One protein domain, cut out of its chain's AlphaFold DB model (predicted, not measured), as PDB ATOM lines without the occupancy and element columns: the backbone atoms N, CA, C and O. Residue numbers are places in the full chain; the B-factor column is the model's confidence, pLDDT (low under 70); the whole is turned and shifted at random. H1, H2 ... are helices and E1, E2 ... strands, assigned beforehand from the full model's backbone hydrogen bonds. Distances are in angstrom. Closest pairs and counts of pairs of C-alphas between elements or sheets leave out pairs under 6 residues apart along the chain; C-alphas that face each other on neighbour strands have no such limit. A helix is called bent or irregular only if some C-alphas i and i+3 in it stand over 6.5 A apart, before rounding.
ATOM      1  N   LEU A   2     202.949 136.569 190.930       96.44
ATOM      2  CA  LEU A   2     203.750 137.104 189.811       96.44
ATOM      3  C   LEU A   2     205.274 136.984 190.009       96.44
ATOM      4  O   LEU A   2     205.925 136.257 189.268       96.44
ATOM      5  N   TYR A   3     205.836 137.619 191.045       96.69
ATOM      6  CA  TYR A   3     207.288 137.593 191.274       96.69
ATOM      7  C   TYR A   3     207.852 136.186 191.514       96.69
ATOM      8  O   TYR A   3     208.946 135.897 191.049       96.69
ATOM      9  N   LEU A   4     207.112 135.300 192.190       98.19
ATOM     10  CA  LEU A   4     207.545 133.916 192.439       98.19
ATOM     11  C   LEU A   4     207.559 133.087 191.146       98.19
ATOM     12  O   LEU A   4     208.490 132.320 190.920       98.19
ATOM     13  N   GLY A   5     206.583 133.300 190.257       98.19
ATOM     14  CA  GLY A   5     206.588 132.698 188.920       98.19
ATOM     15  C   GLY A   5     207.776 133.168 188.077       98.19
ATOM     16  O   GLY A   5     208.469 132.353 187.473       98.19
ATOM     17  N   MET A   6     208.072 134.474 188.102       98.12
ATOM     18  CA  MET A   6     209.245 135.037 187.417       98.12
ATOM     19  C   MET A   6     210.564 134.492 187.990       98.12
ATOM     20  O   MET A   6     211.470 134.150 187.232       98.12
ATOM     21  N   ILE A   7     210.673 134.379 189.321       98.50
ATOM     22  CA  ILE A   7     211.828 133.771 190.001       98.50
ATOM     23  C   ILE A   7     212.011 132.323 189.544       98.50
ATOM     24  O   ILE A   7     213.115 131.950 189.152       98.50
ATOM     25  N   SER A   8     210.942 131.526 189.551       98.19
ATOM     26  CA  SER A   8     210.989 130.121 189.132       98.19
ATOM     27  C   SER A   8     211.453 129.991 187.683       98.19
ATOM     28  O   SER A   8     212.374 129.229 187.400       98.19
ATOM     29  N   LEU A   9     210.930 130.829 186.784       97.94
ATOM     30  CA  LEU A   9     211.356 130.849 185.386       97.94
ATOM     31  C   LEU A   9     212.843 131.219 185.224       97.94
ATOM     32  O   LEU A   9     213.550 130.583 184.442       97.94
ATOM     33  N   ILE A  10     213.345 132.201 185.981       98.19
ATOM     34  CA  ILE A  10     214.771 132.574 185.982       98.19
ATOM     35  C   ILE A  10     215.652 131.428 186.487       98.19
ATOM     36  O   ILE A  10     216.730 131.198 185.934       98.19
ATOM     37  N   LEU A  11     215.217 130.708 187.525       98.25
ATOM     38  CA  LEU A  11     215.945 129.558 188.063       98.25
ATOM     39  C   LEU A  11     215.970 128.395 187.063       98.25
ATOM     40  O   LEU A  11     217.043 127.844 186.812       98.25
ATOM     41  N   ASP A  12     214.829 128.071 186.451       97.00
ATOM     42  CA  ASP A  12     214.684 126.970 185.490       97.00
ATOM     43  C   ASP A  12     215.461 127.215 184.193       97.00
ATOM     44  O   ASP A  12     216.070 126.298 183.633       97.00
ATOM     45  N   LYS A  13     215.465 128.461 183.706       97.56
ATOM     46  CA  LYS A  13     216.209 128.869 182.504       97.56
ATOM     47  C   LYS A  13     217.670 129.214 182.780       97.56
ATOM     48  O   LYS A  13     218.417 129.447 181.832       97.56
ATOM     49  N   VAL A  14     218.081 129.224 184.050       97.69
ATOM     50  CA  VAL A  14     219.438 129.589 184.478       97.69
ATOM     51  C   VAL A  14     219.809 131.012 184.022       97.69
ATOM     52  O   VAL A  14     220.923 131.279 183.583       97.69
ATOM     53  N   TRP A  15     218.859 131.945 184.117       97.88
ATOM     54  CA  TRP A  15     219.057 133.365 183.780       97.88
ATOM     55  C   TRP A  15     219.640 134.192 184.937       97.88
ATOM     56  O   TRP A  15     219.848 135.396 184.810       97.88
ATOM     57  N   TYR A  16     219.905 133.567 186.083       97.62
ATOM     58  CA  TYR A  16     220.518 134.231 187.228       97.62
ATOM     59  C   TYR A  16     222.035 134.421 187.048       97.62
ATOM     60  O   TYR A  16     222.731 133.621 186.421       97.62
ATOM     61  N   ASN A  17     222.586 135.456 187.677       96.56
ATOM     62  CA  ASN A  17     224.007 135.787 187.636       96.56
ATOM     63  C   ASN A  17     224.777 135.061 188.758       96.56
ATOM     64  O   ASN A  17     224.995 135.601 189.842       96.56
ATOM     65  N   ALA A  18     225.190 133.811 188.516       97.94
ATOM     66  CA  ALA A  18     225.828 132.972 189.540       97.94
ATOM     67  C   ALA A  18     227.118 133.566 190.162       97.94
ATOM     68  O   ALA A  18     227.226 133.538 191.392       97.94
ATOM     69  N   PRO A  19     228.079 134.126 189.389       96.75
ATOM     70  CA  PRO A  19     229.266 134.763 189.967       96.75
ATOM     71  C   PRO A  19     228.916 135.922 190.904       96.75
ATOM     72  O   PRO A  19     229.483 136.037 191.990       96.75
ATOM     73  N   TYR A  20     227.936 136.742 190.516       95.88
ATOM     74  CA  TYR A  20     227.433 137.835 191.343       95.88
ATOM     75  C   TYR A  20     226.817 137.326 192.654       95.88
ATOM     76  O   TYR A  20     227.149 137.835 193.727       95.88
ATOM     77  N   LEU A  21     225.966 136.295 192.588       98.00
ATOM     78  CA  LEU A  21     225.309 135.737 193.773       98.00
ATOM     79  C   LEU A  21     226.322 135.189 194.784       98.00
ATOM     80  O   LEU A  21     226.189 135.461 195.980       98.00
ATOM     81  N   LYS A  22     227.359 134.482 194.312       97.44
ATOM     82  CA  LYS A  22     228.454 133.981 195.162       97.44
ATOM     83  C   LYS A  22     229.222 135.119 195.853       97.44
ATOM     84  O   LYS A  22     229.572 135.001 197.028       97.44
ATOM     85  N   ALA A  23     229.481 136.213 195.134       94.12
ATOM     86  CA  ALA A  23     230.340 137.297 195.606       94.12
ATOM     87  C   ALA A  23     229.639 138.283 196.558       94.12
ATOM     88  O   ALA A  23     230.233 138.697 197.551       94.12
ATOM     89  N   TYR A  24     228.388 138.661 196.276       94.38
ATOM     90  CA  TYR A  24     227.780 139.858 196.883       94.38
ATOM     91  C   TYR A  24     226.547 139.595 197.747       94.38
ATOM     92  O   TYR A  24     225.976 140.532 198.309       94.38
ATOM     93  N   THR A  25     226.122 138.340 197.867       97.69
ATOM     94  CA  THR A  25     224.875 137.983 198.555       97.69
ATOM     95  C   THR A  25     225.096 136.905 199.614       97.69
ATOM     96  O   THR A  25     226.176 136.314 199.708       97.69
ATOM     97  N   SER A  26     224.047 136.656 200.393       97.75
ATOM     98  CA  SER A  26     223.916 135.541 201.344       97.75
ATOM     99  C   SER A  26     223.561 134.197 200.688       97.75
ATOM    100  O   SER A  26     223.505 133.180 201.371       97.75
ATOM    101  N   MET A  27     223.359 134.142 199.366       98.56
ATOM    102  CA  MET A  27     223.002 132.910 198.646       98.56
ATOM    103  C   MET A  27     223.913 131.688 198.891       98.56
ATOM    104  O   MET A  27     223.374 130.579 198.940       98.56
ATOM    105  N   PRO A  28     225.246 131.824 199.045       98.69
ATOM    106  CA  PRO A  28     226.114 130.681 199.331       98.69
ATOM    107  C   PRO A  28     226.194 130.318 200.825       98.69
ATOM    108  O   PRO A  28     226.914 129.387 201.177       98.69
ATOM    109  N   PHE A  29     225.521 131.052 201.720       98.75
ATOM    110  CA  PHE A  29     225.613 130.795 203.159       98.75
ATOM    111  C   PHE A  29     224.937 129.472 203.502       98.75
ATOM    112  O   PHE A  29     223.881 129.150 202.951       98.75
ATOM    113  N   MET A  30     225.547 128.711 204.410       98.69
ATOM    114  CA  MET A  30     225.017 127.425 204.853       98.69
ATOM    115  C   MET A  30     223.896 127.637 205.870       98.69
ATOM    116  O   MET A  30     224.058 128.367 206.843       98.69
ATOM    117  N   VAL A  31     222.776 126.953 205.667       98.62
ATOM    118  CA  VAL A  31     221.618 126.918 206.561       98.62
ATOM    119  C   VAL A  31     221.485 125.511 207.124       98.62
ATOM    120  O   VAL A  31     221.533 124.526 206.378       98.62
ATOM    121  N   LYS A  32     221.300 125.408 208.436       97.88
ATOM    122  CA  LYS A  32     221.015 124.152 209.123       97.88
ATOM    123  C   LYS A  32     219.555 123.768 208.891       97.88
ATOM    124  O   LYS A  32     218.641 124.492 209.273       97.88
ATOM    125  N   ARG A  33     219.306 122.615 208.267       97.81
ATOM    126  CA  ARG A  33     217.949 122.232 207.833       97.81
ATOM    127  C   ARG A  33     216.979 121.962 208.989       97.81
ATOM    128  O   ARG A  33     215.778 122.072 208.784       97.81
ATOM    129  N   SER A  34     217.473 121.584 210.168       96.62
ATOM    130  CA  SER A  34     216.622 121.199 211.305       96.62
ATOM    131  C   SER A  34     215.866 122.368 211.933       96.62
ATOM    132  O   SER A  34     214.777 122.170 212.461       96.62
ATOM    133  N   ASP A  35     216.464 123.558 211.920       96.00
ATOM    134  CA  ASP A  35     215.950 124.747 212.612       96.00
ATOM    135  C   ASP A  35     215.999 126.023 211.760       96.00
ATOM    136  O   ASP A  35     215.506 127.056 212.194       96.00
ATOM    137  N   GLY A  36     216.556 125.960 210.548       97.12
ATOM    138  CA  GLY A  36     216.621 127.090 209.627       97.12
ATOM    139  C   GLY A  36     217.651 128.155 210.000       97.12
ATOM    140  O   GLY A  36     217.657 129.204 209.359       97.12
ATOM    141  N   SER A  37     218.514 127.911 210.990       96.88
ATOM    142  CA  SER A  37     219.570 128.853 211.374       96.88
ATOM    143  C   SER A  37     220.689 128.926 210.329       96.88
ATOM    144  O   SER A  37     221.090 127.914 209.740       96.88
ATOM    145  N   LEU A  38     221.216 130.126 210.093       97.81
ATOM    146  CA  LEU A  38     222.423 130.342 209.309       97.81
ATOM    147  C   LEU A  38     223.640 129.914 210.127       97.81
ATOM    148  O   LEU A  38     223.838 130.317 211.275       97.81
ATOM    149  N   LEU A  39     224.498 129.110 209.511       97.12
ATOM    150  CA  LEU A  39     225.702 128.621 210.149       97.12
ATOM    151  C   LEU A  39     226.725 129.753 210.284       97.12
ATOM    152  O   LEU A  39     227.060 130.441 209.316       97.12
ATOM    153  N   ARG A  40     227.258 129.902 211.493       96.94
ATOM    154  CA  ARG A  40     228.291 130.873 211.857       96.94
ATOM    155  C   ARG A  40     229.510 130.156 212.416       96.94
ATOM    156  O   ARG A  40     229.432 128.979 212.770       96.94
ATOM    157  N   LYS A  41     230.640 130.860 212.466       96.06
ATOM    158  CA  LYS A  41     231.893 130.332 213.016       96.06
ATOM    159  C   LYS A  41     231.736 129.906 214.474       96.06
ATOM    160  O   LYS A  41     232.197 128.827 214.837       96.06
ATOM    161  N   ASP A  42     231.074 130.740 215.268       94.81
ATOM    162  CA  ASP A  42     230.792 130.497 216.679       94.81
ATOM    163  C   ASP A  42     229.266 130.489 216.924       94.81
ATOM    164  O   ASP A  42     228.528 131.157 216.187       94.81
ATOM    165  N   PRO A  43     228.757 129.759 217.939       91.19
ATOM    166  CA  PRO A  43     227.352 129.832 218.341       91.19
ATOM    167  C   PRO A  43     226.915 131.266 218.660       91.19
ATOM    168  O   PRO A  43     227.713 132.069 219.146       91.19
ATOM    169  N   VAL A  44     225.646 131.579 218.404       90.19
ATOM    170  CA  VAL A  44     225.106 132.933 218.536       90.19
ATOM    171  C   VAL A  44     223.895 132.961 219.471       90.19
ATOM    172  O   VAL A  44     222.981 132.154 219.322       90.19
ATOM    173  N   ASP A  45     223.888 133.904 220.416       86.75
ATOM    174  CA  ASP A  45     222.744 134.163 221.308       86.75
ATOM    175  C   ASP A  45     221.772 135.211 220.724       86.75
ATOM    176  O   ASP A  45     220.583 135.209 221.039       86.75
ATOM    177  N   ASP A  46     222.270 136.110 219.864       90.75
ATOM    178  CA  ASP A  46     221.488 137.116 219.132       90.75
ATOM    179  C   ASP A  46     221.776 137.035 217.631       90.75
ATOM    180  O   ASP A  46     222.848 137.412 217.156       90.75
ATOM    181  N   ILE A  47     220.780 136.602 216.865       91.44
ATOM    182  CA  ILE A  47     220.850 136.431 215.409       91.44
ATOM    183  C   ILE A  47     221.221 137.725 214.660       91.44
ATOM    184  O   ILE A  47     221.650 137.665 213.505       91.44
ATOM    185  N   LYS A  48     221.103 138.893 215.311       91.44
ATOM    186  CA  LYS A  48     221.500 140.209 214.783       91.44
ATOM    187  C   LYS A  48     222.985 140.531 214.980       91.44
ATOM    188  O   LYS A  48     223.426 141.589 214.530       91.44
ATOM    189  N   GLN A  49     223.765 139.635 215.592       94.56
ATOM    190  CA  GLN A  49     225.217 139.776 215.698       94.56
ATOM    191  C   GLN A  49     225.851 139.939 214.309       94.56
ATOM    192  O   GLN A  49     225.628 139.126 213.399       94.56
ATOM    193  N   ALA A  50     226.664 140.988 214.160       94.00
ATOM    194  CA  ALA A  50     227.284 141.350 212.895       94.00
ATOM    195  C   ALA A  50     228.232 140.251 212.384       94.00
ATOM    196  O   ALA A  50     229.030 139.690 213.134       94.00
ATOM    197  N   GLY A  51     228.195 139.990 211.075       93.19
ATOM    198  CA  GLY A  51     229.070 139.022 210.408       93.19
ATOM    199  C   GLY A  51     230.558 139.366 210.532       93.19
ATOM    200  O   GLY A  51     231.387 138.469 210.579       93.19
ATOM    201  N   SER A  52     230.899 140.650 210.677       93.69
ATOM    202  CA  SER A  52     232.274 141.093 210.936       93.69
ATOM    203  C   SER A  52     232.806 140.693 212.318       93.69
ATOM    204  O   SER A  52     234.013 140.718 212.534       93.69
ATOM    205  N   GLU A  53     231.918 140.379 213.265       94.75
ATOM    206  CA  GLU A  53     232.278 139.903 214.607       94.75
ATOM    207  C   GLU A  53     232.258 138.373 214.672       94.75
ATOM    208  O   GLU A  53     233.158 137.766 215.248       94.75
ATOM    209  N   ASN A  54     231.249 137.755 214.052       96.19
ATOM    210  CA  ASN A  54     231.084 136.307 213.968       96.19
ATOM    211  C   ASN A  54     230.653 135.914 212.541       96.19
ATOM    212  O   ASN A  54     229.459 136.004 212.211       96.19
ATOM    213  N   PRO A  55     231.609 135.520 211.678       97.31
ATOM    214  CA  PRO A  55     231.350 135.352 210.260       97.31
ATOM    215  C   PRO A  55     230.440 134.160 209.979       97.31
ATOM    216  O   PRO A  55     230.545 133.096 210.592       97.31
ATOM    217  N   PHE A  56     229.567 134.345 208.993       98.31
ATOM    218  CA  PHE A  56     228.768 133.274 208.411       98.31
ATOM    219  C   PHE A  56     229.660 132.289 207.652       98.31
ATOM    220  O   PHE A  56     230.698 132.669 207.101       98.31
ATOM    221  N   LEU A  57     229.257 131.021 207.605       98.44
ATOM    222  CA  LEU A  57     230.015 129.973 206.927       98.44
ATOM    223  C   LEU A  57     229.411 129.629 205.565       98.44
ATOM    224  O   LEU A  57     228.194 129.547 205.387       98.44
ATOM    225  N   VAL A  58     230.302 129.382 204.611       98.69
ATOM    226  CA  VAL A  58     230.004 128.852 203.277       98.69
ATOM    227  C   VAL A  58     230.726 127.520 203.097       98.69
ATOM    228  O   VAL A  58     231.707 127.244 203.790       98.69
ATOM    229  N   TRP A  59     230.279 126.706 202.144       98.56
ATOM    230  CA  TRP A  59     231.099 125.598 201.658       98.56
ATOM    231  C   TRP A  59     232.101 126.114 200.625       98.56
ATOM    232  O   TRP A  59     231.694 126.592 199.567       98.56
ATOM    233  N   ASP A  60     233.395 126.032 200.919       98.19
ATOM    234  CA  ASP A  60     234.467 126.391 199.996       98.19
ATOM    235  C   ASP A  60     234.868 125.180 199.144       98.19
ATOM    236  O   ASP A  60     235.355 124.165 199.650       98.19
ATOM    237  N   GLU A  61     234.682 125.295 197.832       97.38
ATOM    238  CA  GLU A  61     235.055 124.278 196.847       97.38
ATOM    239  C   GLU A  61     236.578 124.058 196.805       97.38
ATOM    240  O   GLU A  61     237.019 122.934 196.564       97.38
ATOM    241  N   ASN A  62     237.383 125.087 197.104       96.31
ATOM    242  CA  ASN A  62     238.846 124.984 197.109       96.31
ATOM    243  C   ASN A  62     239.348 124.177 198.314       96.31
ATOM    244  O   ASN A  62     240.200 123.301 198.161       96.31
ATOM    245  N   ALA A  63     238.805 124.448 199.503       94.69
ATOM    246  CA  ALA A  63     239.125 123.711 200.724       94.69
ATOM    247  C   ALA A  63     238.358 122.382 200.863       94.69
ATOM    248  O   ALA A  63     238.717 121.565 201.710       94.69
ATOM    249  N   SER A  64     237.312 122.159 200.055       94.81
ATOM    250  CA  SER A  64     236.365 121.043 200.216       94.81
ATOM    251  C   SER A  64     235.804 120.956 201.645       94.81
ATOM    252  O   SER A  64     235.730 119.877 202.234       94.81
ATOM    253  N   GLY A  65     235.440 122.108 202.216       96.94
ATOM    254  CA  GLY A  65     235.015 122.228 203.609       96.94
ATOM    255  C   GLY A  65     234.404 123.588 203.935       96.94
ATOM    256  O   GLY A  65     234.278 124.453 203.071       96.94
ATOM    257  N   LEU A  66     234.015 123.789 205.195       98.06
ATOM    258  CA  LEU A  66     233.489 125.074 205.655       98.06
ATOM    259  C   LEU A  66     234.589 126.137 205.715       98.06
ATOM    260  O   LEU A  66     235.705 125.866 206.158       98.06
ATOM    261  N   SER A  67     234.258 127.360 205.322       98.25
ATOM    262  CA  SER A  67     235.115 128.537 205.490       98.25
ATOM    263  C   SER A  67     234.278 129.778 205.806       98.25
ATOM    264  O   SER A  67     233.112 129.838 205.401       98.25
ATOM    265  N   PRO A  68     234.839 130.776 206.519       98.12
ATOM    266  CA  PRO A  68     234.221 132.091 206.639       98.12
ATOM    267  C   PRO A  68     233.931 132.684 205.258       98.12
ATOM    268  O   PRO A  68     234.765 132.605 204.357       98.12
ATOM    269  N   TYR A  69     232.748 133.272 205.092       96.88
ATOM    270  CA  TYR A  69     232.292 133.838 203.818       96.88
ATOM    271  C   TYR A  69     233.176 134.974 203.270       96.88
ATOM    272  O   TYR A  69     233.085 135.307 202.087       96.88
ATOM    273  N   ASP A  70     233.981 135.589 204.131       95.19
ATOM    274  CA  ASP A  70     234.868 136.724 203.885       95.19
ATOM    275  C   ASP A  70     236.357 136.337 203.855       95.19
ATOM    276  O   ASP A  70     237.212 137.213 203.743       95.19
ATOM    277  N   ALA A  71     236.685 135.043 203.927       96.06
ATOM    278  CA  ALA A  71     238.064 134.578 203.836       96.06
ATOM    279  C   ALA A  71     238.660 134.800 202.431       96.06
ATOM    280  O   ALA A  71     237.997 134.626 201.407       96.06
ATOM    281  N   ASP A  72     239.948 135.147 202.380       94.94
ATOM    282  CA  ASP A  72     240.661 135.386 201.126       94.94
ATOM    283  C   ASP A  72     240.778 134.108 200.277       94.94
ATOM    284  O   ASP A  72     241.194 133.054 200.755       94.94
ATOM    285  N   GLY A  73     240.474 134.214 198.979       94.56
ATOM    286  CA  GLY A  73     240.727 133.149 197.998       94.56
ATOM    287  C   GLY A  73     239.747 131.968 198.014       94.56
ATOM    288  O   GLY A  73     239.997 130.973 197.328       94.56
ATOM    289  N   ILE A  74     238.640 132.063 198.749       96.62
ATOM    290  CA  ILE A  74     237.594 131.031 198.755       96.62
ATOM    291  C   ILE A  74     236.836 130.959 197.419       96.62
ATOM    292  O   ILE A  74     236.689 131.956 196.705       96.62
ATOM    293  N   SER A  75     236.285 129.784 197.112       97.44
ATOM    294  CA  SER A  75     235.294 129.560 196.054       97.44
ATOM    295  C   SER A  75     234.002 129.020 196.674       97.44
ATOM    296  O   SER A  75     233.826 127.806 196.775       97.44
ATOM    297  N   PRO A  76     233.070 129.891 197.106       98.31
ATOM    298  CA  PRO A  76     231.837 129.449 197.740       98.31
ATOM    299  C   PRO A  76     230.978 128.640 196.764       98.31
ATOM    300  O   PRO A  76     230.707 129.086 195.641       98.31
ATOM    301  N   ALA A  77     230.503 127.474 197.186       98.44
ATOM    302  CA  ALA A  77     229.507 126.719 196.443       98.44
ATOM    303  C   ALA A  77     228.157 127.454 196.489       98.44
ATOM    304  O   ALA A  77     227.748 127.967 197.528       98.44
ATOM    305  N   LEU A  78     227.467 127.533 195.346       98.50
ATOM    306  CA  LEU A  78     226.175 128.220 195.257       98.50
ATOM    307  C   LEU A  78     225.014 127.249 195.481       98.50
ATOM    308  O   LEU A  78     224.175 127.499 196.327       98.50
ATOM    309  N   ASP A  79     224.971 126.137 194.749       98.31
ATOM    310  CA  ASP A  79     223.937 125.101 194.858       98.31
ATOM    311  C   ASP A  79     224.560 123.862 195.506       98.31
ATOM    312  O   ASP A  79     225.193 123.052 194.827       98.31
ATOM    313  N   PHE A  80     224.486 123.779 196.835       98.56
ATOM    314  CA  PHE A  80     225.206 122.765 197.598       98.56
ATOM    315  C   PHE A  80     224.436 122.335 198.844       98.56
ATOM    316  O   PHE A  80     223.722 123.121 199.467       98.56
ATOM    317  N   GLU A  81     224.599 121.069 199.209       98.50
ATOM    318  CA  GLU A  81     224.101 120.491 200.450       98.50
ATOM    319  C   GLU A  81     225.068 119.424 200.956       98.50
ATOM    320  O   GLU A  81     225.782 118.796 200.173       98.50
ATOM    321  N   THR A  82     225.110 119.233 202.270       98.12
ATOM    322  CA  THR A  82     226.002 118.265 202.912       98.12
ATOM    323  C   THR A  82     225.480 117.861 204.289       98.12
ATOM    324  O   THR A  82     224.487 118.399 204.784       98.12
ATOM    325  N   THR A  83     226.162 116.914 204.923       97.88
ATOM    326  CA  THR A  83     225.949 116.532 206.318       97.88
ATOM    327  C   THR A  83     227.259 116.675 207.078       97.88
ATOM    328  O   THR A  83     228.280 116.139 206.649       97.88
ATOM    329  N   ILE A  84     227.232 117.395 208.198       94.12
ATOM    330  CA  ILE A  84     228.391 117.626 209.069       94.12
ATOM    331  C   ILE A  84     227.986 117.165 210.464       94.12
ATOM    332  O   ILE A  84     226.973 117.619 210.984       94.12
ATOM    333  N   ASP A  85     228.728 116.211 211.024       93.62
ATOM    334  CA  ASP A  85     228.489 115.653 212.365       93.62
ATOM    335  C   ASP A  85     227.053 115.148 212.623       93.62
ATOM    336  O   ASP A  85     226.569 115.160 213.748       93.62
ATOM    337  N   GLY A  86     226.381 114.653 211.576       95.31
ATOM    338  CA  GLY A  86     225.004 114.141 211.636       95.31
ATOM    339  C   GLY A  86     223.931 115.157 211.238       95.31
ATOM    340  O   GLY A  86     222.807 114.760 210.925       95.31
ATOM    341  N   GLU A  87     224.299 116.430 211.121       97.25
ATOM    342  CA  GLU A  87     223.370 117.521 210.859       97.25
ATOM    343  C   GLU A  87     223.373 117.896 209.377       97.25
ATOM    344  O   GLU A  87     224.425 118.043 208.752       97.25
ATOM    345  N   ALA A  88     222.183 118.037 208.788       98.38
ATOM    346  CA  ALA A  88     222.030 118.359 207.374       98.38
ATOM    347  C   ALA A  88     222.053 119.873 207.136       98.38
ATOM    348  O   ALA A  88     221.317 120.629 207.777       98.38
ATOM    349  N   TYR A  89     222.837 120.297 206.149       98.62
ATOM    350  CA  TYR A  89     222.985 121.690 205.751       98.62
ATOM    351  C   TYR A  89     222.756 121.862 204.253       98.62
ATOM    352  O   TYR A  89     223.062 120.972 203.459       98.62
ATOM    353  N   ALA A  90     222.260 123.028 203.859       98.75
ATOM    354  CA  ALA A  90     222.131 123.434 202.464       98.75
ATOM    355  C   ALA A  90     222.439 124.920 202.319       98.75
ATOM    356  O   ALA A  90     222.255 125.683 203.264       98.75
ATOM    357  N   THR A  91     222.896 125.344 201.148       98.88
ATOM    358  CA  THR A  91     223.038 126.774 200.869       98.88
ATOM    359  C   THR A  91     221.668 127.451 200.791       98.88
ATOM    360  O   THR A  91     220.675 126.827 200.401       98.88
ATOM    361  N   VAL A  92     221.600 128.750 201.087       98.81
ATOM    362  CA  VAL A  92     220.376 129.554 200.891       98.81
ATOM    363  C   VAL A  92     219.822 129.389 199.467       98.81
ATOM    364  O   VAL A  92     218.618 129.213 199.284       98.81
ATOM    365  N   PHE A  93     220.686 129.378 198.450       98.88
ATOM    366  CA  PHE A  93     220.270 129.192 197.057       98.88
ATOM    367  C   PHE A  93     219.703 127.793 196.770       98.88
ATOM    368  O   PHE A  93     218.729 127.669 196.021       98.88
ATOM    369  N   LYS A  94     220.253 126.736 197.384       98.75
ATOM    370  CA  LYS A  94     219.688 125.382 197.300       98.75
ATOM    371  C   LYS A  94     218.273 125.352 197.882       98.75
ATOM    372  O   LYS A  94     217.359 124.848 197.227       98.75
ATOM    373  N   LEU A  95     218.077 125.946 199.061       98.69
ATOM    374  CA  LEU A  95     216.758 126.054 199.696       98.69
ATOM    375  C   LEU A  95     215.780 126.885 198.854       98.69
ATOM    376  O   LEU A  95     214.608 126.524 198.730       98.69
ATOM    377  N   LEU A  96     216.252 127.955 198.210       98.62
ATOM    378  CA  LEU A  96     215.441 128.714 197.261       98.62
ATOM    379  C   LEU A  96     214.962 127.822 196.115       98.62
ATOM    380  O   LEU A  96     213.763 127.750 195.865       98.62
ATOM    381  N   LYS A  97     215.864 127.101 195.447       98.44
ATOM    382  CA  LYS A  97     215.478 126.206 194.347       98.44
ATOM    383  C   LYS A  97     214.489 125.135 194.788       98.44
ATOM    384  O   LYS A  97     213.603 124.785 194.021       98.44
ATOM    385  N   GLU A  98     214.632 124.596 195.994       97.56
ATOM    386  CA  GLU A  98     213.698 123.607 196.534       97.56
ATOM    387  C   GLU A  98     212.314 124.198 196.790       97.56
ATOM    388  O   GLU A  98     211.322 123.628 196.337       97.56
ATOM    389  N   THR A  99     212.253 125.347 197.462       95.25
ATOM    390  CA  THR A  99     210.984 126.000 197.814       95.25
ATOM    391  C   THR A  99     210.253 126.575 196.602       95.25
ATOM    392  O   THR A  99     209.025 126.612 196.606       95.25
ATOM    393  N   GLN A 100     210.968 126.964 195.540       96.31
ATOM    394  CA  GLN A 100     210.366 127.495 194.311       96.31
ATOM    395  C   GLN A 100     209.725 126.425 193.414       96.31
ATOM    396  O   GLN A 100     208.882 126.762 192.592       96.31
ATOM    397  N   LYS A 101     210.027 125.127 193.600       95.00
ATOM    398  CA  LYS A 101     209.462 124.036 192.769       95.00
ATOM    399  C   LYS A 101     207.932 123.987 192.741       95.00
ATOM    400  O   LYS A 101     207.366 123.420 191.813       95.00
ATOM    401  N   GLN A 102     207.272 124.531 193.761       95.06
ATOM    402  CA  GLN A 102     205.811 124.569 193.849       95.06
ATOM    403  C   GLN A 102     205.178 125.720 193.043       95.06
ATOM    404  O   GLN A 102     203.978 125.688 192.791       95.06
ATOM    405  N   TYR A 103     205.959 126.720 192.621       97.50
ATOM    406  CA  TYR A 103     205.472 127.913 191.922       97.50
ATOM    407  C   TYR A 103     205.730 127.812 190.415       97.50
ATOM    408  O   TYR A 103     206.506 128.579 189.844       97.50
ATOM    409  N   SER A 104     205.084 126.848 189.756       95.69
ATOM    410  CA  SER A 104     205.215 126.682 188.304       95.69
ATOM    411  C   SER A 104     204.729 127.916 187.532       95.69
ATOM    412  O   SER A 104     203.956 128.735 188.037       95.69
ATOM    413  N   LEU A 105     205.136 128.021 186.262       95.69
ATOM    414  CA  LEU A 105     204.631 129.049 185.347       95.69
ATOM    415  C   LEU A 105     203.097 129.006 185.235       95.69
ATOM    416  O   LEU A 105     202.450 130.043 185.342       95.69
ATOM    417  N   SER A 106     202.526 127.804 185.115       97.12
ATOM    418  CA  SER A 106     201.077 127.594 185.038       97.12
ATOM    419  C   SER A 106     200.351 128.028 186.310       97.12
ATOM    420  O   SER A 106     199.313 128.678 186.241       97.12
ATOM    421  N   TRP A 107     200.925 127.736 187.483       97.56
ATOM    422  CA  TRP A 107     200.395 128.199 188.763       97.56
ATOM    423  C   TRP A 107     200.425 129.728 188.847       97.56
ATOM    424  O   TRP A 107     199.455 130.354 189.267       97.56
ATOM    425  N   ALA A 108     201.524 130.357 188.424       97.81
ATOM    426  CA  ALA A 108     201.620 131.811 188.427       97.81
ATOM    427  C   ALA A 108     200.594 132.445 187.474       97.81
ATOM    428  O   ALA A 108     199.996 133.461 187.837       97.81
ATOM    429  N   ALA A 109     200.365 131.842 186.304       97.62
ATOM    430  CA  ALA A 109     199.353 132.284 185.350       97.62
ATOM    431  C   ALA A 109     197.940 132.195 185.939       97.62
ATOM    432  O   ALA A 109     197.227 133.197 185.959       97.62
ATOM    433  N   GLU A 110     197.582 131.051 186.527       96.25
ATOM    434  CA  GLU A 110     196.298 130.842 187.206       96.25
ATOM    435  C   GLU A 110     196.075 131.870 188.325       96.25
ATOM    436  O   GLU A 110     195.075 132.588 188.335       96.25
ATOM    437  N   MET A 111     197.052 132.027 189.219       95.00
ATOM    438  CA  MET A 111     196.929 132.909 190.384       95.00
ATOM    439  C   MET A 111     196.903 134.403 190.041       95.00
ATOM    440  O   MET A 111     196.424 135.210 190.839       95.00
ATOM    441  N   THR A 112     197.491 134.806 188.913       94.81
ATOM    442  CA  THR A 112     197.563 136.224 188.513       94.81
ATOM    443  C   THR A 112     196.517 136.603 187.470       94.81
ATOM    444  O   THR A 112     196.152 137.778 187.390       94.81
ATOM    445  N   GLY A 113     196.026 135.632 186.698       95.19
ATOM    446  CA  GLY A 113     195.238 135.863 185.491       95.19
ATOM    447  C   GLY A 113     196.057 136.433 184.327       95.19
ATOM    448  O   GLY A 113     195.481 137.081 183.458       95.19
ATOM    449  N   ILE A 114     197.384 136.266 184.338       97.44
ATOM    450  CA  ILE A 114     198.283 136.678 183.249       97.44
ATOM    451  C   ILE A 114     198.664 135.432 182.455       97.44
ATOM    452  O   ILE A 114     199.114 134.452 183.044       97.44
ATOM    453  N   ASP A 115     198.533 135.488 181.133       98.06
ATOM    454  CA  ASP A 115     198.870 134.364 180.261       98.06
ATOM    455  C   ASP A 115     200.354 133.957 180.381       98.06
ATOM    456  O   ASP A 115     201.246 134.782 180.612       98.06
ATOM    457  N   GLU A 116     200.631 132.656 180.234       98.25
ATOM    458  CA  GLU A 116     201.980 132.099 180.407       98.25
ATOM    459  C   GLU A 116     203.009 132.707 179.440       98.25
ATOM    460  O   GLU A 116     204.163 132.923 179.816       98.25
ATOM    461  N   ASP A 117     202.609 133.003 178.203       98.31
ATOM    462  CA  ASP A 117     203.465 133.619 177.186       98.31
ATOM    463  C   ASP A 117     203.852 135.056 177.561       98.31
ATOM    464  O   ASP A 117     205.025 135.421 177.449       98.31
ATOM    465  N   VAL A 118     202.909 135.832 178.102       98.38
ATOM    466  CA  VAL A 118     203.171 137.171 178.643       98.38
ATOM    467  C   VAL A 118     204.115 137.089 179.841       98.38
ATOM    468  O   VAL A 118     205.070 137.865 179.911       98.38
ATOM    469  N   LEU A 119     203.905 136.141 180.764       98.38
ATOM    470  CA  LEU A 119     204.811 135.923 181.902       98.38
ATOM    471  C   LEU A 119     206.240 135.599 181.442       98.38
ATOM    472  O   LEU A 119     207.203 136.130 182.006       98.38
ATOM    473  N   VAL A 120     206.396 134.774 180.405       98.44
ATOM    474  CA  VAL A 120     207.708 134.482 179.808       98.44
ATOM    475  C   VAL A 120     208.315 135.733 179.183       98.44
ATOM    476  O   VAL A 120     209.467 136.053 179.479       98.44
ATOM    477  N   GLU A 121     207.548 136.465 178.373       97.94
ATOM    478  CA  GLU A 121     208.013 137.665 177.673       97.94
ATOM    479  C   GLU A 121     208.520 138.739 178.645       97.94
ATOM    480  O   GLU A 121     209.626 139.261 178.478       97.94
ATOM    481  N   ILE A 122     207.738 139.073 179.678       96.94
ATOM    482  CA  ILE A 122     208.130 140.114 180.640       96.94
ATOM    483  C   ILE A 122     209.335 139.679 181.480       96.94
ATOM    484  O   ILE A 122     210.168 140.518 181.824       96.94
ATOM    485  N   THR A 123     209.457 138.384 181.785       97.50
ATOM    486  CA  THR A 123     210.586 137.854 182.564       97.50
ATOM    487  C   THR A 123     211.868 137.843 181.745       97.50
ATOM    488  O   THR A 123     212.906 138.250 182.260       97.50
ATOM    489  N   ASP A 124     211.805 137.436 180.476       97.62
ATOM    490  CA  ASP A 124     212.956 137.451 179.569       97.62
ATOM    491  C   ASP A 124     213.467 138.882 179.355       97.62
ATOM    492  O   ASP A 124     214.648 139.166 179.564       97.62
ATOM    493  N   LYS A 125     212.558 139.826 179.071       95.62
ATOM    494  CA  LYS A 125     212.901 141.255 178.979       95.62
ATOM    495  C   LYS A 125     213.546 141.763 180.266       95.62
ATOM    496  O   LYS A 125     214.553 142.467 180.211       95.62
ATOM    497  N   TYR A 126     212.985 141.403 181.420       95.06
ATOM    498  CA  TYR A 126     213.514 141.831 182.710       95.06
ATOM    499  C   TYR A 126     214.917 141.272 182.980       95.06
ATOM    500  O   TYR A 126     215.806 142.039 183.353       95.06
ATOM    501  N   ALA A 127     215.120 139.968 182.778       95.44
ATOM    502  CA  ALA A 127     216.345 139.269 183.153       95.44
ATOM    503  C   ALA A 127     217.482 139.442 182.137       95.44
ATOM    504  O   ALA A 127     218.636 139.588 182.536       95.44
ATOM    505  N   ASN A 128     217.164 139.464 180.839       95.31
ATOM    506  CA  ASN A 128     218.156 139.366 179.764       95.31
ATOM    507  C   ASN A 128     218.304 140.640 178.918       95.31
ATOM    508  O   ASN A 128     219.259 140.743 178.149       95.31
ATOM    509  N   CYS A 129     217.404 141.624 179.039       92.38
ATOM    510  CA  CYS A 129     217.449 142.869 178.250       92.38
ATOM    511  C   CYS A 129     217.712 144.129 179.094       92.38
ATOM    512  O   CYS A 129     217.365 145.231 178.668       92.38
ATOM    513  N   GLY A 130     218.308 143.976 180.283       83.06
ATOM    514  CA  GLY A 130     218.605 145.093 181.184       83.06
ATOM    515  C   GLY A 130     219.502 146.190 180.570       83.06
ATOM    516  O   GLY A 130     220.150 145.971 179.544       83.06
ATOM    517  N   PRO A 131     219.597 147.378 181.201       88.94
ATOM    518  CA  PRO A 131     219.211 147.666 182.581       88.94
ATOM    519  C   PRO A 131     217.706 147.686 182.840       88.94
ATOM    520  O   PRO A 131     216.965 148.408 182.181       88.94
ATOM    521  N   SER A 132     217.287 146.906 183.841       87.94
ATOM    522  CA  SER A 132     215.886 146.732 184.233       87.94
ATOM    523  C   SER A 132     215.658 147.216 185.660       87.94
ATOM    524  O   SER A 132     216.505 147.038 186.541       87.94
ATOM    525  N   ILE A 133     214.484 147.797 185.906       87.56
ATOM    526  CA  ILE A 133     214.118 148.320 187.219       87.56
ATOM    527  C   ILE A 133     212.718 147.896 187.634       87.56
ATOM    528  O   ILE A 133     211.748 148.100 186.906       87.56
ATOM    529  N   LEU A 134     212.607 147.341 188.842       89.12
ATOM    530  CA  LEU A 134     211.315 147.103 189.481       89.12
ATOM    531  C   LEU A 134     210.921 148.349 190.269       89.12
ATOM    532  O   LEU A 134     211.408 148.588 191.374       89.12
ATOM    533  N   SER A 135     210.038 149.157 189.689       86.62
ATOM    534  CA  SER A 135     209.506 150.346 190.352       86.62
ATOM    535  C   SER A 135     208.165 150.039 191.009       86.62
ATOM    536  O   SER A 135     207.114 150.219 190.396       86.62
ATOM    537  N   PHE A 136     208.190 149.620 192.270       80.75
ATOM    538  CA  PHE A 136     206.981 149.516 193.086       80.75
ATOM    539  C   PHE A 136     206.780 150.827 193.858       80.75
ATOM    540  O   PHE A 136     207.652 151.253 194.608       80.75
ATOM    541  N   GLY A 137     205.677 151.532 193.590       74.69
ATOM    542  CA  GLY A 137     205.369 152.828 194.205       74.69
ATOM    543  C   GLY A 137     204.851 152.717 195.642       74.69
ATOM    544  O   GLY A 137     204.789 151.626 196.194       74.69
ATOM    545  N   PHE A 138     204.448 153.862 196.205       76.44
ATOM    546  CA  PHE A 138     203.666 153.914 197.440       76.44
ATOM    547  C   PHE A 138     202.183 154.121 197.118       76.44
ATOM    548  O   PHE A 138     201.829 155.066 196.408       76.44
ATOM    549  N   GLY A 139     201.312 153.279 197.653       72.06
ATOM    550  CA  GLY A 139     199.864 153.433 197.634       72.06
ATOM    551  C   GLY A 139     199.103 152.173 197.244       72.06
ATOM    552  O   GLY A 139     197.878 152.204 197.295       72.06
ATOM    553  N   GLY A 140     199.795 151.098 196.855       80.56
ATOM    554  CA  GLY A 140     199.185 149.911 196.252       80.56
ATOM    555  C   GLY A 140     199.514 148.643 197.026       80.56
ATOM    556  O   GLY A 140     198.922 148.377 198.072       80.56
ATOM    557  N   GLY A 141     200.454 147.860 196.492       84.94
ATOM    558  CA  GLY A 141     200.846 146.563 197.043       84.94
ATOM    559  C   GLY A 141     201.389 146.626 198.471       84.94
ATOM    560  O   GLY A 141     201.249 145.647 199.194       84.94
ATOM    561  N   GLU A 142     201.941 147.763 198.922       86.81
ATOM    562  CA  GLU A 142     202.486 147.857 200.282       86.81
ATOM    563  C   GLU A 142     201.431 148.003 201.391       86.81
ATOM    564  O   GLU A 142     201.778 148.055 202.566       86.81
ATOM    565  N   LYS A 143     200.145 148.050 201.024       90.31
ATOM    566  CA  LYS A 143     199.001 148.118 201.949       90.31
ATOM    567  C   LYS A 143     198.171 146.836 201.959       90.31
ATOM    568  O   LYS A 143     196.977 146.875 202.243       90.31
ATOM    569  N   PHE A 144     198.779 145.718 201.586       93.31
ATOM    570  CA  PHE A 144     198.215 144.384 201.756       93.31
ATOM    571  C   PHE A 144     198.828 143.732 202.996       93.31
ATOM    572  O   PHE A 144     199.978 144.015 203.335       93.31
ATOM    573  N   TYR A 145     198.098 142.826 203.645       93.12
ATOM    574  CA  TYR A 145     198.559 142.127 204.852       93.12
ATOM    575  C   TYR A 145     199.910 141.410 204.706       93.12
ATOM    576  O   TYR A 145     200.653 141.262 205.676       93.12
ATOM    577  N   ASN A 146     200.229 140.999 203.481       93.62
ATOM    578  CA  ASN A 146     201.415 140.250 203.083       93.62
ATOM    579  C   ASN A 146     202.395 141.065 202.215       93.62
ATOM    580  O   ASN A 146     203.160 140.509 201.420       93.62
ATOM    581  N   ALA A 147     202.364 142.395 202.325       92.50
ATOM    582  CA  ALA A 147     203.213 143.296 201.543       92.50
ATOM    583  C   ALA A 147     204.721 143.030 201.701       92.50
ATOM    584  O   ALA A 147     205.490 143.224 200.757       92.50
ATOM    585  N   ASP A 148     205.144 142.587 202.880       92.50
ATOM    586  CA  ASP A 148     206.527 142.232 203.187       92.50
ATOM    587  C   ASP A 148     207.022 141.060 202.328       92.50
ATOM    588  O   ASP A 148     208.106 141.140 201.748       92.50
ATOM    589  N   VAL A 149     206.182 140.041 202.134       94.81
ATOM    590  CA  VAL A 149     206.464 138.890 201.263       94.81
ATOM    591  C   VAL A 149     206.607 139.337 199.808       94.81
ATOM    592  O   VAL A 149     207.546 138.942 199.113       94.81
ATOM    593  N   ALA A 150     205.698 140.195 199.333       93.00
ATOM    594  CA  ALA A 150     205.760 140.725 197.972       93.00
ATOM    595  C   ALA A 150     207.021 141.576 197.743       93.00
ATOM    596  O   ALA A 150     207.670 141.447 196.701       93.00
ATOM    597  N   GLY A 151     207.390 142.412 198.718       91.75
ATOM    598  CA  GLY A 151     208.614 143.212 198.686       91.75
ATOM    599  C   GLY A 151     209.878 142.351 198.692       91.75
ATOM    600  O   GLY A 151     210.785 142.586 197.890       91.75
ATOM    601  N   HIS A 152     209.918 141.313 199.531       94.38
ATOM    602  CA  HIS A 152     211.023 140.354 199.587       94.38
ATOM    603  C   HIS A 152     211.178 139.595 198.267       94.38
ATOM    604  O   HIS A 152     212.283 139.542 197.726       94.38
ATOM    605  N   ALA A 153     210.081 139.103 197.682       96.25
ATOM    606  CA  ALA A 153     210.096 138.460 196.368       96.25
ATOM    607  C   ALA A 153     210.580 139.408 195.253       96.25
ATOM    608  O   ALA A 153     211.362 138.995 194.398       96.25
ATOM    609  N   ALA A 154     210.180 140.683 195.272       93.88
ATOM    610  CA  ALA A 154     210.644 141.671 194.293       93.88
ATOM    611  C   ALA A 154     212.160 141.930 194.401       93.88
ATOM    612  O   ALA A 154     212.866 141.957 193.391       93.88
ATOM    613  N   VAL A 155     212.681 142.095 195.622       92.81
ATOM    614  CA  VAL A 155     214.122 142.300 195.855       92.81
ATOM    615  C   VAL A 155     214.924 141.041 195.518       92.81
ATOM    616  O   VAL A 155     216.000 141.145 194.925       92.81
ATOM    617  N   LEU A 156     214.399 139.855 195.832       96.69
ATOM    618  CA  LEU A 156     214.997 138.578 195.447       96.69
ATOM    619  C   LEU A 156     215.092 138.438 193.921       96.69
ATOM    620  O   LEU A 156     216.180 138.177 193.410       96.69
ATOM    621  N   LEU A 157     213.993 138.684 193.200       96.44
ATOM    622  CA  LEU A 157     213.944 138.688 191.734       96.44
ATOM    623  C   LEU A 157     215.023 139.605 191.140       96.44
ATOM    624  O   LEU A 157     215.808 139.172 190.298       96.44
ATOM    625  N   ALA A 158     215.112 140.844 191.628       94.12
ATOM    626  CA  ALA A 158     216.126 141.797 191.188       94.12
ATOM    627  C   ALA A 158     217.557 141.349 191.530       94.12
ATOM    628  O   ALA A 158     218.489 141.578 190.753       94.12
ATOM    629  N   THR A 159     217.760 140.689 192.668       95.44
ATOM    630  CA  THR A 159     219.090 140.229 193.072       95.44
ATOM    631  C   THR A 159     219.562 139.038 192.236       95.44
ATOM    632  O   THR A 159     220.738 138.994 191.882       95.44
ATOM    633  N   LEU A 160     218.670 138.123 191.831       96.94
ATOM    634  CA  LEU A 160     219.024 136.978 190.975       96.94
ATOM    635  C   LEU A 160     219.726 137.399 189.681       96.94
ATOM    636  O   LEU A 160     220.650 136.724 189.242       96.94
ATOM    637  N   VAL A 161     219.329 138.530 189.103       94.25
ATOM    638  CA  VAL A 161     219.867 139.046 187.833       94.25
ATOM    639  C   VAL A 161     220.999 140.070 188.016       94.25
ATOM    640  O   VAL A 161     221.551 140.562 187.037       94.25
ATOM    641  N   GLY A 162     221.408 140.367 189.257       92.50
ATOM    642  CA  GLY A 162     222.531 141.274 189.535       92.50
ATOM    643  C   GLY A 162     222.178 142.766 189.543       92.50
ATOM    644  O   GLY A 162     223.034 143.600 189.246       92.50
ATOM    645  N   SER A 163     220.934 143.120 189.892       89.75
ATOM    646  CA  SER A 163     220.442 144.511 189.833       89.75
ATOM    647  C   SER A 163     221.000 145.459 190.895       89.75
ATOM    648  O   SER A 163     220.836 146.675 190.790       89.75
ATOM    649  N   PHE A 164     221.591 144.924 191.959       89.81
ATOM    650  CA  PHE A 164     222.071 145.684 193.115       89.81
ATOM    651  C   PHE A 164     223.574 145.527 193.266       89.81
ATOM    652  O   PHE A 164     224.127 144.520 192.846       89.81
ATOM    653  N   GLY A 165     224.259 146.466 193.909       87.81
ATOM    654  CA  GLY A 165     225.677 146.272 194.216       87.81
ATOM    655  C   GLY A 165     226.610 146.389 193.014       87.81
ATOM    656  O   GLY A 165     227.780 146.030 193.121       87.81
ATOM    657  N   THR A 166     226.107 146.855 191.867       86.31
ATOM    658  CA  THR A 166     226.881 147.011 190.633       86.31
ATOM    659  C   THR A 166     227.032 148.481 190.255       86.31
ATOM    660  O   THR A 166     226.236 149.344 190.634       86.31
ATOM    661  N   ASP A 167     228.055 148.766 189.451       86.38
ATOM    662  CA  ASP A 167     228.278 150.079 188.844       86.38
ATOM    663  C   ASP A 167     227.459 150.288 187.557       86.38
ATOM    664  O   ASP A 167     227.729 151.210 186.784       86.38
ATOM    665  N   ILE A 168     226.429 149.474 187.296       87.50
ATOM    666  CA  ILE A 168     225.569 149.645 186.118       87.50
ATOM    667  C   ILE A 168     224.443 150.637 186.459       87.50
ATOM    668  O   ILE A 168     223.718 150.440 187.436       87.50
ATOM    669  N   PRO A 169     224.290 151.743 185.709       86.44
ATOM    670  CA  PRO A 169     223.262 152.735 186.006       86.44
ATOM    671  C   PRO A 169     221.878 152.211 185.617       86.44
ATOM    672  O   PRO A 169     221.741 151.459 184.655       86.44
ATOM    673  N   GLY A 170     220.843 152.637 186.341       82.12
ATOM    674  CA  GLY A 170     219.446 152.353 185.983       82.12
ATOM    675  C   GLY A 170     218.935 150.954 186.349       82.12
ATOM    676  O   GLY A 170     217.748 150.699 186.177       82.12
ATOM    677  N   TRP A 171     219.779 150.075 186.896       88.38
ATOM    678  CA  TRP A 171     219.339 148.830 187.530       88.38
ATOM    679  C   TRP A 171     218.860 149.071 188.959       88.38
ATOM    680  O   TRP A 171     219.427 149.902 189.672       88.38
ATOM    681  N   GLY A 172     217.872 148.300 189.412       87.06
ATOM    682  CA  GLY A 172     217.511 148.229 190.828       87.06
ATOM    683  C   GLY A 172     216.078 147.775 191.075       87.06
ATOM    684  O   GLY A 172     215.351 147.378 190.166       87.06
ATOM    685  N   ALA A 173     215.655 147.879 192.329       87.44
ATOM    686  CA  ALA A 173     214.257 147.778 192.713       87.44
ATOM    687  C   ALA A 173     213.959 148.766 193.843       87.44
ATOM    688  O   ALA A 173     214.810 148.986 194.705       87.44
ATOM    689  N   GLY A 174     212.773 149.372 193.834       80.38
ATOM    690  CA  GLY A 174     212.355 150.299 194.882       80.38
ATOM    691  C   GLY A 174     211.349 151.346 194.424       80.38
ATOM    692  O   GLY A 174     210.997 151.442 193.248       80.38
ATOM    693  N   ALA A 175     210.938 152.192 195.367       75.69
ATOM    694  CA  ALA A 175     210.036 153.300 195.091       75.69
ATOM    695  C   ALA A 175     210.654 154.345 194.158       75.69
ATOM    696  O   ALA A 175     211.829 154.709 194.280       75.69
ATOM    697  N   TYR A 176     209.816 154.851 193.247       74.19
ATOM    698  CA  TYR A 176     210.160 155.881 192.269       74.19
ATOM    699  C   TYR A 176     211.377 155.512 191.416       74.19
ATOM    700  O   TYR A 176     212.307 156.303 191.316       74.19
ATOM    701  N   VAL A 177     211.406 154.318 190.815       70.00
ATOM    702  CA  VAL A 177     212.527 153.917 189.938       70.00
ATOM    703  C   VAL A 177     213.855 153.894 190.720       70.00
ATOM    704  O   VAL A 177     214.887 154.389 190.272       70.00
ATOM    705  N   GLN A 370     228.680 148.899 197.471       88.75
ATOM    706  CA  GLN A 370     228.491 147.590 198.102       88.75
ATOM    707  C   GLN A 370     228.444 147.641 199.634       88.75
ATOM    708  O   GLN A 370     228.827 146.698 200.318       88.75
ATOM    709  N   THR A 371     227.972 148.760 200.189       87.31
ATOM    710  CA  THR A 371     227.827 148.936 201.633       87.31
ATOM    711  C   THR A 371     226.377 148.690 202.030       87.31
ATOM    712  O   THR A 371     225.490 149.481 201.699       87.31
ATOM    713  N   TYR A 372     226.142 147.617 202.780       90.94
ATOM    714  CA  TYR A 372     224.816 147.212 203.239       90.94
ATOM    715  C   TYR A 372     224.732 147.283 204.766       90.94
ATOM    716  O   TYR A 372     225.711 147.050 205.464       90.94
ATOM    717  N   LYS A 373     223.549 147.619 205.292       89.81
ATOM    718  CA  LYS A 373     223.264 147.633 206.743       89.81
ATOM    719  C   LYS A 373     222.666 146.309 207.232       89.81
ATOM    720  O   LYS A 373     221.894 146.288 208.184       89.81
ATOM    721  N   THR A 374     222.934 145.248 206.494       93.38
ATOM    722  CA  THR A 374     222.494 143.884 206.758       93.38
ATOM    723  C   THR A 374     223.429 143.222 207.763       93.38
ATOM    724  O   THR A 374     224.567 143.664 207.941       93.38
ATOM    725  N   THR A 375     222.964 142.157 208.409       93.62
ATOM    726  CA  THR A 375     223.727 141.454 209.444       93.62
ATOM    727  C   THR A 375     225.047 140.915 208.897       93.62
ATOM    728  O   THR A 375     226.070 141.002 209.570       93.62
ATOM    729  N   SER A 376     225.061 140.411 207.660       95.12
ATOM    730  CA  SER A 376     226.282 139.899 207.020       95.12
ATOM    731  C   SER A 376     227.155 140.959 206.344       95.12
ATOM    732  O   SER A 376     228.253 140.652 205.878       95.12
ATOM    733  N   GLY A 377     226.669 142.193 206.196       94.81
ATOM    734  CA  GLY A 377     227.306 143.183 205.327       94.81
ATOM    735  C   GLY A 377     227.264 142.831 203.829       94.81
ATOM    736  O   GLY A 377     227.940 143.493 203.047       94.81
ATOM    737  N   ARG A 378     226.478 141.824 203.412       95.00
ATOM    738  CA  ARG A 378     226.132 141.486 202.015       95.00
ATOM    739  C   ARG A 378     224.639 141.686 201.753       95.00
ATOM    740  O   ARG A 378     223.890 142.083 202.638       95.00
ATOM    741  N   ILE A 379     224.164 141.407 200.542       95.69
ATOM    742  CA  ILE A 379     222.720 141.383 200.277       95.69
ATOM    743  C   ILE A 379     222.111 140.131 200.936       95.69
ATOM    744  O   ILE A 379     222.225 139.010 200.424       95.69
ATOM    745  N   ASP A 380     221.479 140.337 202.090       95.56
ATOM    746  CA  ASP A 380     220.773 139.299 202.841       95.56
ATOM    747  C   ASP A 380     219.393 139.051 202.224       95.56
ATOM    748  O   ASP A 380     218.576 139.964 202.095       95.56
ATOM    749  N   LEU A 381     219.165 137.809 201.797       95.25
ATOM    750  CA  LEU A 381     217.939 137.349 201.138       95.25
ATOM    751  C   LEU A 381     217.258 136.219 201.908       95.25
ATOM    752  O   LEU A 381     216.140 135.858 201.558       95.25
ATOM    753  N   TYR A 382     217.930 135.679 202.923       97.69
ATOM    754  CA  TYR A 382     217.385 134.730 203.878       97.69
ATOM    755  C   TYR A 382     217.208 135.435 205.221       97.69
ATOM    756  O   TYR A 382     218.181 135.950 205.775       97.69
ATOM    757  N   TYR A 383     215.979 135.491 205.723       95.81
ATOM    758  CA  TYR A 383     215.632 136.196 206.956       95.81
ATOM    759  C   TYR A 383     215.425 135.189 208.087       95.81
ATOM    760  O   TYR A 383     214.376 134.560 208.198       95.81
ATOM    761  N   GLU A 384     216.462 134.998 208.906       94.69
ATOM    762  CA  GLU A 384     216.455 134.027 210.010       94.69
ATOM    763  C   GLU A 384     215.356 134.323 211.045       94.69
ATOM    764  O   GLU A 384     214.710 133.410 211.551       94.69
ATOM    765  N   ASP A 385     215.059 135.604 211.277       93.69
ATOM    766  CA  ASP A 385     213.953 136.069 212.123       93.69
ATOM    767  C   ASP A 385     212.562 135.778 211.541       93.69
ATOM    768  O   ASP A 385     211.561 135.934 212.242       93.69
ATOM    769  N   LEU A 386     212.482 135.322 210.285       96.00
ATOM    770  CA  LEU A 386     211.241 134.915 209.633       96.00
ATOM    771  C   LEU A 386     211.085 133.398 209.455       96.00
ATOM    772  O   LEU A 386     210.099 132.953 208.854       96.00
ATOM    773  N   VAL A 387     212.007 132.590 209.992       96.62
ATOM    774  CA  VAL A 387     211.933 131.119 209.923       96.62
ATOM    775  C   VAL A 387     210.660 130.592 210.584       96.62
ATOM    776  O   VAL A 387     209.960 129.778 209.983       96.62
ATOM    777  N   GLU A 388     210.309 131.098 211.770       95.88
ATOM    778  CA  GLU A 388     209.115 130.654 212.509       95.88
ATOM    779  C   GLU A 388     207.797 130.940 211.769       95.88
ATOM    780  O   GLU A 388     206.803 130.247 211.981       95.88
ATOM    781  N   TYR A 389     207.799 131.920 210.859       96.31
ATOM    782  CA  TYR A 389     206.644 132.280 210.031       96.31
ATOM    783  C   TYR A 389     206.646 131.576 208.667       96.31
ATOM    784  O   TYR A 389     205.759 131.830 207.855       96.31
ATOM    785  N   GLY A 390     207.646 130.734 208.377       96.38
ATOM    786  CA  GLY A 390     207.812 130.109 207.061       96.38
ATOM    787  C   GLY A 390     208.151 131.105 205.947       96.38
ATOM    788  O   GLY A 390     207.899 130.820 204.779       96.38
TER     789      GLY A 390
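AT A GLANCE: This is residues 2 to 177 and 370 to 390 of the 534 residues of the protein "Molybdopterin-dependent oxidoreductase" of Bifidobacterium longum (UniProt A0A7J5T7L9). A cluster of helices round H1 makes one end of this domain, and a small three-stranded sheet with a separate strand hairpin, E2 and E3, makes the other; H3 follows straight from E5 and bridges the two ends. H2 and H7 lie off the helix cluster, and long loops fill much of the rest. The printed part has 197 residues, with seven named helices and five named strands in the order H1 H2 E1 E2 E3 E4 E5 H3 H4 H5 H6 H7. The class is mixed, helices and strands, with 89 residues, under half, in named elements; the larger sheet runs E1, E5, E4, antiparallel throughout. The whole is compact, with a radius of gyration of the C-alphas of 17.2 A and spans of 47 by 34 by 33 A.

IN THESE COORDINATES: H1 holds residues 2 to 13, 16.6 A long, from C-alpha 2 at (203.750, 137.104, 189.811). H2 is residues 18 to 24, E1 30 to 32, E2 57 to 60, E3 65 to 68, E4 81 to 84 and E5 87 to 91, 13.6 A. H3 is residues 92 to 100, 12.2 A, from C-alpha 92 at (220.376, 129.554, 200.891); H4 is 105 to 112, H5 116 to 128, 17.7 A, and H6 147 to 160, 20.0 A. H7, residues 384 to 389, ends at C-alpha 389 (206.644, 132.280, 210.031); it is irregular, with C-alphas 385 and 388 7.3 A apart.

HOW THE PARTS SIT: H1 is the hub. It touches H4 at a shallow tilt of 9 degrees, opposite ways, closest at the C-alphas of Gly 5 and Ala 108, 5.1 A. It touches H6 at a shallow tilt of 25 degrees, the same way, closest at C-alphas 7 and 157, 5.6 A. With residues 5 to 10 alone it touches H5, closest at C-alphas 6 and 123, 5.8 A. It touches H3, closest at C-alphas 8 and 100, 5.8 A. H3 is on the sheet and stands up from it at 63 degrees. Across the antiparallel neighbours E1 and E5, N 31 and O 90 are within hydrogen-bond range at 2.8 A, as are N 82 and O 89 of the hairpin E4 and E5, 2.9 A, and N 60 and O 65 of the hairpin E2 and E3, 2.8 A. The closest C-alphas of E1 and E2, 30 and 58, are 5.4 A apart. H2 is close to H6 but not clearly touching, with C-alphas 21 and 160 7.0 A apart. H7 touches no helix. Every O i to N i+4 pair is within range in H1 to H6; H7 has 0 of 2, and 2 of 3 O i to N i+3 pairs.

THE WHOLE: The farthest C-alphas, of Asp 85 and Gly 139, are 49.6 A apart. Residues 178 to 369 are cut out, with 19.0 A between C-alphas 177 and 370. The links E1 to E2, E3 to E4 and H5 to H6 are long. Residues 143 to 149, of which 147 to 149 belong to H6, stand free. No printed residue is under 70 in pLDDT.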